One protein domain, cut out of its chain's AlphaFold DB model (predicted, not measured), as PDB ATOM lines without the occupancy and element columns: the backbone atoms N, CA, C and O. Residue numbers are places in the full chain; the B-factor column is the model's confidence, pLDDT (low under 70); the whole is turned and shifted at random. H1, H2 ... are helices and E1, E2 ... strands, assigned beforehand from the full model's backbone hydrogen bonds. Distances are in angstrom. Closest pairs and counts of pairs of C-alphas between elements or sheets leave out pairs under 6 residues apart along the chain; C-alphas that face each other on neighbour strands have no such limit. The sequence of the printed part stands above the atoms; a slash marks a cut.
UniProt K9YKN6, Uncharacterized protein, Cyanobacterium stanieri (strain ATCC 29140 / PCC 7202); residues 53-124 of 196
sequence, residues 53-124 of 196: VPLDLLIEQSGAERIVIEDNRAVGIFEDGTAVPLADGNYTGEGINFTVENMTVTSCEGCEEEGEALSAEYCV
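AT A GLANCE: This is residues 53 to 124 of the 196 residues of an uncharacterized protein of Cyanobacterium stanieri (strain ATCC 29140 / PCC 7202) (UniProt K9YKN6). Two sheets, E3-E2-E1-E8-E7 and E4-E5-E6, lie face to face as a small sandwich with crossed strands, and the short helix H1 sits at one end, by both sheets. The printed part has 72 residues, with one named helix and then eight named strands, mostly strand; both sheets are antiparallel. It is compact, with a radius of gyration of the C-alphas of 11.0 A and spans of 31 by 21 by 21 A.

IN THESE COORDINATES: The larger sheet holds E3, residues 83 to 85; E2, 73 to 77; E1, 66 to 70; E8, 117 to 123, 20.4 A long; and E7, 112 to 114. The smaller holds E4, residues 89 to 93; E5, 96 to 101, 16.7 A; and E6, 104 to 109, 14.6 A. H1, residues 55 to 62, begins with C-alpha 55 at (3.271, -48.291, -33.071); E8 ends with C-alpha 123 at (1.362, -40.291, -34.517).

HOW THE PARTS SIT: E1 E2 E3 form a meander, each strand the antiparallel neighbour of the one before, and E4 E5 E6 another. Within hydrogen-bond range are N 68 and O 75 in the hairpin E1 and E2, 2.9 A, and N 91 and O 98 in the hairpin E4 and E5, 2.8 A. E8 pairs staggered, with E7 over residues 117 to 119 and with E1 over 120 to 123, where N 69 and O 120 are 2.8 A apart. The sheets' facing parts are 9.5 A centre to centre, their strands at 63 degrees. H1 is on the larger sheet, at a height of 9.2 A; its closest C-alphas to E4 are Leu 55 and Gly 93, 5.0 A. In H1 every O i to N i+4 pair is within hydrogen-bond range.

THE WHOLE: The C-alphas farthest apart, Gln 61 and Gly 115, are 33.2 A apart. The printed part has no cut, the links between named elements are tight, and no printed residue is under 70 in pLDDT.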
ATOM      1  N   VAL A  53       6.108 -54.971 -32.998       92.62
ATOM      2  CA  VAL A  53       5.382 -54.078 -32.103       92.62
ATOM      3  C   VAL A  53       4.617 -53.051 -32.943       92.62
ATOM      4  O   VAL A  53       5.239 -52.230 -33.621       92.62
ATOM      5  N   PRO A  54       3.273 -53.055 -32.927       92.38
ATOM      6  CA  PRO A  54       2.498 -52.018 -33.593       92.38
ATOM      7  C   PRO A  54       2.676 -50.676 -32.877       92.38
ATOM      8  O   PRO A  54       2.512 -50.605 -31.658       92.38
ATOM      9  N   LEU A  55       2.997 -49.619 -33.620       91.56
ATOM     10  CA  LEU A  55       3.271 -48.291 -33.071       91.56
ATOM     11  C   LEU A  55       2.036 -47.664 -32.419       91.56
ATOM     12  O   LEU A  55       2.178 -47.057 -31.360       91.56
ATOM     13  N   ASP A  56       0.837 -47.872 -32.975       90.81
ATOM     14  CA  ASP A  56      -0.417 -47.444 -32.340       90.81
ATOM     15  C   ASP A  56      -0.536 -48.027 -30.922       90.81
ATOM     16  O   ASP A  56      -0.718 -47.298 -29.950       90.81
ATOM     17  N   LEU A  57      -0.323 -49.345 -30.786       89.94
ATOM     18  CA  LEU A  57      -0.379 -50.026 -29.491       89.94
ATOM     19  C   LEU A  57       0.732 -49.562 -28.551       89.94
ATOM     20  O   LEU A  57       0.508 -49.473 -27.344       89.94
ATOM     21  N   LEU A  58       1.933 -49.302 -29.074       91.19
ATOM     22  CA  LEU A  58       3.045 -48.795 -28.276       91.19
ATOM     23  C   LEU A  58       2.701 -47.430 -27.681       91.19
ATOM     24  O   LEU A  58       2.895 -47.233 -26.483       91.19
ATOM     25  N   ILE A  59       2.179 -46.512 -28.494       90.69
ATOM     26  CA  ILE A  59       1.729 -45.191 -28.048       90.69
ATOM     27  C   ILE A  59       0.623 -45.344 -26.995       90.69
ATOM     28  O   ILE A  59       0.761 -44.821 -25.890       90.69
ATOM     29  N   GLU A  60      -0.412 -46.141 -27.272       89.19
ATOM     30  CA  GLU A  60      -1.525 -46.366 -26.338       89.19
ATOM     31  C   GLU A  60      -1.076 -46.963 -24.991       89.19
ATOM     32  O   GLU A  60      -1.622 -46.614 -23.943       89.19
ATOM     33  N   GLN A  61      -0.094 -47.871 -24.997       89.06
ATOM     34  CA  GLN A  61       0.394 -48.539 -23.783       89.06
ATOM     35  C   GLN A  61       1.416 -47.712 -23.004       89.06
ATOM     36  O   GLN A  61       1.431 -47.762 -21.773       89.06
ATOM     37  N   SER A  62       2.296 -47.001 -23.707       87.94
ATOM     38  CA  SER A  62       3.345 -46.187 -23.087       87.94
ATOM     39  C   SER A  62       2.818 -44.841 -22.597       87.94
ATOM     40  O   SER A  62       3.341 -44.315 -21.618       87.94
ATOM     41  N   GLY A  63       1.782 -44.301 -23.244       86.81
ATOM     42  CA  GLY A  63       1.327 -42.929 -23.035       86.81
ATOM     43  C   GLY A  63       2.202 -41.885 -23.735       86.81
ATOM     44  O   GLY A  63       2.086 -40.703 -23.418       86.81
ATOM     45  N   ALA A  64       3.084 -42.300 -24.651       88.69
ATOM     46  CA  ALA A  64       3.738 -41.369 -25.566       88.69
ATOM     47  C   ALA A  64       2.680 -40.694 -26.453       88.69
ATOM     48  O   ALA A  64       1.665 -41.292 -26.778       88.69
ATOM     49  N   GLU A  65       2.899 -39.453 -26.856       89.25
ATOM     50  CA  GLU A  65       2.040 -38.752 -27.813       89.25
ATOM     51  C   GLU A  65       2.404 -39.138 -29.252       89.25
ATOM     52  O   GLU A  65       1.533 -39.327 -30.102       89.25
ATOM     53  N   ARG A  66       3.706 -39.290 -29.509       91.31
ATOM     54  CA  ARG A  66       4.260 -39.592 -30.832       91.31
ATOM     55  C   ARG A  66       5.619 -40.266 -30.747       91.31
ATOM     56  O   ARG A  66       6.285 -40.206 -29.713       91.31
ATOM     57  N   ILE A  67       6.042 -40.880 -31.845       93.25
ATOM     58  CA  ILE A  67       7.384 -41.439 -32.018       93.25
ATOM     59  C   ILE A  67       8.146 -40.592 -33.032       93.25
ATOM     60  O   ILE A  67       7.622 -40.289 -34.101       93.25
ATOM     61  N   VAL A  68       9.388 -40.246 -32.710       93.25
ATOM     62  CA  VAL A  68      10.303 -39.514 -33.590       93.25
ATOM     63  C   VAL A  68      11.520 -40.387 -33.862       93.25
ATOM     64  O   VAL A  68      12.092 -40.975 -32.940       93.25
ATOM     65  N   ILE A  69      11.912 -40.471 -35.128       92.69
ATOM     66  CA  ILE A  69      13.177 -41.036 -35.580       92.69
ATOM     67  C   ILE A  69      14.043 -39.880 -36.055       92.69
ATOM     68  O   ILE A  69      13.625 -39.123 -36.923       92.69
ATOM     69  N   GLU A  70      15.234 -39.753 -35.485       90.69
ATOM     70  CA  GLU A  70      16.214 -38.733 -35.857       90.69
ATOM     71  C   GLU A  70      17.624 -39.276 -35.589       90.69
ATOM     72  O   GLU A  70      17.850 -39.979 -34.597       90.69
ATOM     73  N   ASP A  71      18.575 -38.998 -36.485       88.94
ATOM     74  CA  ASP A  71      19.970 -39.457 -36.385       88.94
ATOM     75  C   ASP A  71      20.107 -40.963 -36.098       88.94
ATOM     76  O   ASP A  71      20.925 -41.398 -35.281       88.94
ATOM     77  N   ASN A  72      19.285 -41.782 -36.761       91.81
ATOM     78  CA  ASN A  72      19.253 -43.235 -36.570       91.81
ATOM     79  C   ASN A  72      18.868 -43.660 -35.145       91.81
ATOM     80  O   ASN A  72      19.295 -44.712 -34.671       91.81
ATOM     81  N   ARG A  73      18.067 -42.871 -34.433       92.44
ATOM     82  CA  ARG A  73      17.555 -43.213 -33.102       92.44
ATOM     83  C   ARG A  73      16.060 -42.975 -33.063       92.44
ATOM     84  O   ARG A  73      15.586 -41.977 -33.586       92.44
ATOM     85  N   ALA A  74      15.333 -43.881 -32.424       93.06
ATOM     86  CA  ALA A  74      13.892 -43.771 -32.254       93.06
ATOM     87  C   ALA A  74      13.560 -43.443 -30.794       93.06
ATOM     88  O   ALA A  74      14.020 -44.134 -29.879       93.06
ATOM     89  N   VAL A  75      12.755 -42.406 -30.575       93.31
ATOM     90  CA  VAL A  75      12.309 -41.956 -29.251       93.31
ATOM     91  C   VAL A  75      10.795 -41.766 -29.224       93.31
ATOM     92  O   VAL A  75      10.199 -41.295 -30.187       93.31
ATOM     93  N   GLY A  76      10.164 -42.126 -28.111       93.19
ATOM     94  CA  GLY A  76       8.794 -41.735 -27.804       93.19
ATOM     95  C   GLY A  76       8.794 -40.384 -27.106       93.19
ATOM     96  O   GLY A  76       9.502 -40.213 -26.110       93.19
ATOM     97  N   ILE A  77       8.016 -39.442 -27.629       92.06
ATOM     98  CA  ILE A  77       7.818 -38.116 -27.048       92.06
ATOM     99  C   ILE A  77       6.510 -38.117 -26.266       92.06
ATOM    100  O   ILE A  77       5.475 -38.516 -26.793       92.06
ATOM    101  N   PHE A  78       6.559 -37.676 -25.015       89.81
ATOM    102  CA  PHE A  78       5.412 -37.588 -24.111       89.81
ATOM    103  C   PHE A  78       4.850 -36.159 -24.074       89.81
ATOM    104  O   PHE A  78       5.523 -35.215 -24.485       89.81
ATOM    105  N   GLU A  79       3.635 -35.994 -23.540       86.94
ATOM    106  CA  GLU A  79       2.943 -34.690 -23.442       86.94
ATOM    107  C   GLU A  79       3.769 -33.626 -22.687       86.94
ATOM    108  O   GLU A  79       3.681 -32.432 -22.964       86.94
ATOM    109  N   ASP A  80       4.610 -34.046 -21.738       85.94
ATOM    110  CA  ASP A  80       5.503 -33.162 -20.980       85.94
ATOM    111  C   ASP A  80       6.792 -32.781 -21.739       85.94
ATOM    112  O   ASP A  80       7.636 -32.060 -21.200       85.94
ATOM    113  N   GLY A  81       6.948 -33.251 -22.980       85.06
ATOM    114  CA  GLY A  81       8.130 -33.062 -23.820       85.06
ATOM    115  C   GLY A  81       9.282 -34.017 -23.503       85.06
ATOM    116  O   GLY A  81      10.346 -33.904 -24.115       85.06
ATOM    117  N   THR A  82       9.108 -34.955 -22.566       89.00
ATOM    118  CA  THR A  82      10.129 -35.964 -22.268       89.00
ATOM    119  C   THR A  82      10.331 -36.873 -23.480       89.00
ATOM    120  O   THR A  82       9.362 -37.311 -24.097       89.00
ATOM    121  N   ALA A  83      11.587 -37.185 -23.806       90.88
ATOM    122  CA  ALA A  83      11.952 -38.140 -24.849       90.88
ATOM    123  C   ALA A  83      12.516 -39.422 -24.221       90.88
ATOM    124  O   ALA A  83      13.468 -39.370 -23.438       90.88
ATOM    125  N   VAL A  84      11.944 -40.578 -24.566       92.12
ATOM    126  CA  VAL A  84      12.404 -41.890 -24.080       92.12
ATOM    127  C   VAL A  84      12.808 -42.769 -25.263       92.12
ATOM    128  O   VAL A  84      11.978 -42.998 -26.142       92.12
ATOM    129  N   PRO A  85      14.045 -43.300 -25.301       93.25
ATOM    130  CA  PRO A  85      14.480 -44.215 -26.353       93.25
ATOM    131  C   PRO A  85      13.609 -45.467 -26.442       93.25
ATOM    132  O   PRO A  85      13.242 -46.057 -25.421       93.25
ATOM    133  N   LEU A  86      13.323 -45.895 -27.669       92.31
ATOM    134  CA  LEU A  86      12.642 -47.161 -27.917       92.31
ATOM    135  C   LEU A  86      13.575 -48.332 -27.603       92.31
ATOM    136  O   LEU A  86      14.789 -48.266 -27.801       92.31
ATOM    137  N   ALA A  87      12.987 -49.417 -27.103       91.44
ATOM    138  CA  ALA A  87      13.707 -50.660 -26.866       91.44
ATOM    139  C   ALA A  87      14.084 -51.339 -28.191       91.44
ATOM    140  O   ALA A  87      13.526 -51.036 -29.247       91.44
ATOM    141  N   ASP A  88      14.990 -52.307 -28.132       91.50
ATOM    142  CA  ASP A  88      15.315 -53.115 -29.303       91.50
ATOM    143  C   ASP A  88      14.092 -53.932 -29.747       91.50
ATOM    144  O   ASP A  88      13.409 -54.553 -28.926       91.50
ATOM    145  N   GLY A  89      13.810 -53.928 -31.047       91.88
ATOM    146  CA  GLY A  89      12.611 -54.549 -31.599       91.88
ATOM    147  C   GLY A  89      12.296 -54.102 -33.021       91.88
ATOM    148  O   GLY A  89      12.967 -53.240 -33.588       91.88
ATOM    149  N   ASN A  90      11.258 -54.704 -33.598       93.94
ATOM    150  CA  ASN A  90      10.695 -54.276 -34.876       93.94
ATOM    151  C   ASN A  90       9.397 -53.533 -34.625       93.94
ATOM    152  O   ASN A  90       8.544 -54.030 -33.894       93.94
ATOM    153  N   TYR A  91       9.234 -52.394 -35.271       93.62
ATOM    154  CA  TYR A  91       8.122 -51.490 -35.063       93.62
ATOM    155  C   TYR A  91       7.401 -51.247 -36.375       93.62
ATOM    156  O   TYR A  91       8.035 -50.949 -37.382       93.62
ATOM    157  N   THR A  92       6.075 -51.349 -36.368       93.50
ATOM    158  CA  THR A  92       5.261 -51.101 -37.563       93.50
ATOM    159  C   THR A  92       4.122 -50.153 -37.246       93.50
ATOM    160  O   THR A  92       3.405 -50.337 -36.267       93.50
ATOM    161  N   GLY A  93       3.943 -49.143 -38.079       90.19
ATOM    162  CA  GLY A  93       2.786 -48.266 -38.064       90.19
ATOM    163  C   GLY A  93       2.289 -48.040 -39.480       90.19
ATOM    164  O   GLY A  93       2.813 -48.583 -40.456       90.19
ATOM    165  N   GLU A  94       1.252 -47.227 -39.603       87.88
ATOM    166  CA  GLU A  94       0.795 -46.774 -40.909       87.88
ATOM    167  C   GLU A  94       1.919 -46.027 -41.643       87.88
ATOM    168  O   GLU A  94       2.447 -45.037 -41.148       87.88
ATOM    169  N   GLY A  95       2.311 -46.529 -42.819       86.12
ATOM    170  CA  GLY A  95       3.310 -45.889 -43.681       86.12
ATOM    171  C   GLY A  95       4.767 -46.018 -43.231       86.12
ATOM    172  O   GLY A  95       5.639 -45.586 -43.979       86.12
ATOM    173  N   ILE A  96       5.041 -46.634 -42.075       90.69
ATOM    174  CA  ILE A  96       6.396 -46.757 -41.530       90.69
ATOM    175  C   ILE A  96       6.656 -48.128 -40.896       90.69
ATOM    176  O   ILE A  96       5.817 -48.695 -40.190       90.69
ATOM    177  N   ASN A  97       7.845 -48.675 -41.127       93.88
ATOM    178  CA  ASN A  97       8.321 -49.898 -40.491       93.88
ATOM    179  C   ASN A  97       9.820 -49.797 -40.227       93.88
ATOM    180  O   ASN A  97      10.591 -49.592 -41.161       93.88
ATOM    181  N   PHE A  98      10.250 -49.960 -38.982       94.38
ATOM    182  CA  PHE A  98      11.655 -49.816 -38.626       94.38
ATOM    183  C   PHE A  98      12.116 -50.817 -37.574       94.38
ATOM    184  O   PHE A  98      11.333 -51.348 -36.788       94.38
ATOM    185  N   THR A  99      13.419 -51.061 -37.554       94.75
ATOM    186  CA  THR A  99      14.080 -51.975 -36.624       94.75
ATOM    187  C   THR A  99      15.041 -51.190 -35.750       94.75
ATOM    188  O   THR A  99      15.874 -50.453 -36.273       94.75
ATOM    189  N   VAL A 100      14.945 -51.373 -34.434       93.25
ATOM    190  CA  VAL A 100      15.887 -50.834 -33.447       93.25
ATOM    191  C   VAL A 100      16.755 -51.973 -32.918       93.25
ATOM    192  O   VAL A 100      16.235 -52.970 -32.417       93.25
ATOM    193  N   GLU A 101      18.073 -51.816 -33.003       93.06
ATOM    194  CA  GLU A 101      19.067 -52.714 -32.414       93.06
ATOM    195  C   GLU A 101      20.122 -51.895 -31.668       93.06
ATOM    196  O   GLU A 101      20.723 -50.974 -32.225       93.06
ATOM    197  N   ASN A 102      20.386 -52.236 -30.406       89.94
ATOM    198  CA  ASN A 102      21.248 -51.464 -29.514       89.94
ATOM    199  C   ASN A 102      20.892 -49.964 -29.502       89.94
ATOM    200  O   ASN A 102      21.781 -49.112 -29.597       89.94
ATOM    201  N   MET A 103      19.595 -49.641 -29.408       87.06
ATOM    202  CA  MET A 103      19.061 -48.264 -29.438       87.06
ATOM    203  C   MET A 103      19.333 -47.490 -30.744       87.06
ATOM    204  O   MET A 103      19.184 -46.269 -30.777       87.06
ATOM    205  N   THR A 104      19.740 -48.177 -31.814       92.25
ATOM    206  CA  THR A 104      19.996 -47.586 -33.133       92.25
ATOM    207  C   THR A 104      19.004 -48.144 -34.143       92.25
ATOM    208  O   THR A 104      18.776 -49.350 -34.184       92.25
ATOM    209  N   VAL A 105      18.424 -47.287 -34.974       92.81
ATOM    210  CA  VAL A 105      17.580 -47.686 -36.098       92.81
ATOM    211  C   VAL A 105      18.477 -48.252 -37.196       92.81
ATOM    212  O   VAL A 105      19.268 -47.526 -37.792       92.81
ATOM    213  N   THR A 106      18.386 -49.558 -37.439       91.88
ATOM    214  CA  THR A 106      19.226 -50.266 -38.423       91.88
ATOM    215  C   THR A 106      18.535 -50.470 -39.767       91.88
ATOM    216  O   THR A 106      19.190 -50.748 -40.771       91.88
ATOM    217  N   SER A 107      17.214 -50.314 -39.798       91.31
ATOM    218  CA  SER A 107      16.389 -50.357 -41.000       91.31
ATOM    219  C   SER A 107      15.174 -49.473 -40.778       91.31
ATOM    220  O   SER A 107      14.556 -49.572 -39.722       91.31
ATOM    221  N   CYS A 108      14.802 -48.660 -41.764       91.19
ATOM    222  CA  CYS A 108      13.534 -47.944 -41.755       91.19
ATOM    223  C   CYS A 108      12.951 -47.842 -43.167       91.19
ATOM    224  O   CYS A 108      13.536 -47.240 -44.060       91.19
ATOM    225  N   GLU A 109      11.781 -48.436 -43.358       91.31
ATOM    226  CA  GLU A 109      10.924 -48.248 -44.518       91.31
ATOM    227  C   GLU A 109       9.913 -47.148 -44.190       91.31
ATOM    228  O   GLU A 109       9.228 -47.229 -43.172       91.31
ATOM    229  N   GLY A 110       9.828 -46.118 -45.034       85.81
ATOM    230  CA  GLY A 110       8.960 -44.958 -44.798       85.81
ATOM    231  C   GLY A 110       9.624 -43.794 -44.057       85.81
ATOM    232  O   GLY A 110       8.985 -42.760 -43.899       85.81
ATOM    233  N   CYS A 111      10.893 -43.929 -43.651       88.38
ATOM    234  CA  CYS A 111      11.706 -42.787 -43.235       88.38
ATOM    235  C   CYS A 111      12.197 -41.980 -44.439       88.38
ATOM    236  O   CYS A 111      12.425 -42.521 -45.526       88.38
ATOM    237  N   GLU A 112      12.418 -40.693 -44.209       86.62
ATOM    238  CA  GLU A 112      13.192 -39.833 -45.088       86.62
ATOM    239  C   GLU A 112      14.691 -40.063 -44.826       86.62
ATOM    240  O   GLU A 112      15.125 -40.265 -43.690       86.62
ATOM    241  N   GLU A 113      15.484 -40.090 -45.899       84.12
ATOM    242  CA  GLU A 113      16.938 -40.254 -45.838       84.12
ATOM    243  C   GLU A 113      17.611 -38.929 -46.206       84.12
ATOM    244  O   GLU A 113      17.627 -38.524 -47.374       84.12
ATOM    245  N   GLU A 114      18.217 -38.268 -45.221       75.69
ATOM    246  CA  GLU A 114      19.060 -37.092 -45.434       75.69
ATOM    247  C   GLU A 114      20.539 -37.474 -45.270       75.69
ATOM    248  O   GLU A 114      21.156 -37.351 -44.211       75.69
ATOM    249  N   GLY A 115      21.136 -37.980 -46.352       82.00
ATOM    250  CA  GLY A 115      22.517 -38.466 -46.338       82.00
ATOM    251  C   GLY A 115      22.635 -39.846 -45.686       82.00
ATOM    252  O   GLY A 115      22.251 -40.833 -46.305       82.00
ATOM    253  N   GLU A 116      23.215 -39.913 -44.482       77.69
ATOM    254  CA  GLU A 116      23.345 -41.142 -43.666       77.69
ATOM    255  C   GLU A 116      22.406 -41.135 -42.440       77.69
ATOM    256  O   GLU A 116      22.459 -42.042 -41.604       77.69
ATOM    257  N   ALA A 117      21.582 -40.093 -42.299       81.88
ATOM    258  CA  ALA A 117      20.635 -39.941 -41.205       81.88
ATOM    259  C   ALA A 117      19.218 -40.302 -41.665       81.88
ATOM    260  O   ALA A 117      18.776 -39.892 -42.740       81.88
ATOM    261  N   LEU A 118      18.521 -41.062 -40.820       86.69
ATOM    262  CA  LEU A 118      17.103 -41.373 -40.962       86.69
ATOM    263  C   LEU A 118      16.267 -40.384 -40.152       86.69
ATOM    264  O   LEU A 118      16.555 -40.172 -38.969       86.69
ATOM    265  N   SER A 119      15.213 -39.853 -40.771       87.62
ATOM    266  CA  SER A 119      14.205 -39.024 -40.115       87.62
ATOM    267  C   SER A 119      12.790 -39.529 -40.390       87.62
ATOM    268  O   SER A 119      12.443 -39.896 -41.513       87.62
ATOM    269  N   ALA A 120      11.957 -39.575 -39.354       88.25
ATOM    270  CA  ALA A 120      10.523 -39.811 -39.484       88.25
ATOM    271  C   ALA A 120       9.783 -39.374 -38.224       88.25
ATOM    272  O   ALA A 120      10.342 -39.367 -37.130       88.25
ATOM    273  N   GLU A 121       8.493 -39.100 -38.360       90.19
ATOM    274  CA  GLU A 121       7.607 -38.850 -37.230       90.19
ATOM    275  C   GLU A 121       6.331 -39.676 -37.391       90.19
ATOM    276  O   GLU A 121       5.811 -39.835 -38.497       90.19
ATOM    277  N   TYR A 122       5.847 -40.243 -36.288       88.94
ATOM    278  CA  TYR A 122       4.667 -41.094 -36.272       88.94
ATOM    279  C   TYR A 122       3.731 -40.736 -35.116       88.94
ATOM    280  O   TYR A 122       4.128 -40.748 -33.949       88.94
ATOM    281  N   CYS A 123       2.461 -40.510 -35.452       87.12
ATOM    282  CA  CYS A 123       1.362 -40.291 -34.517       87.12
ATOM    283  C   CYS A 123       0.235 -41.293 -34.780       87.12
ATOM    284  O   CYS A 123       0.082 -41.798 -35.896       87.12
ATOM    285  N   VAL A 124      -0.581 -41.562 -33.758       82.00
ATOM    286  CA  VAL A 124      -1.751 -42.443 -33.891       82.00
ATOM    287  C   VAL A 124      -2.674 -41.917 -34.987       82.00
ATOM    288  O   VAL A 124      -3.086 -40.757 -34.962       82.00
TER     289      VAL A 124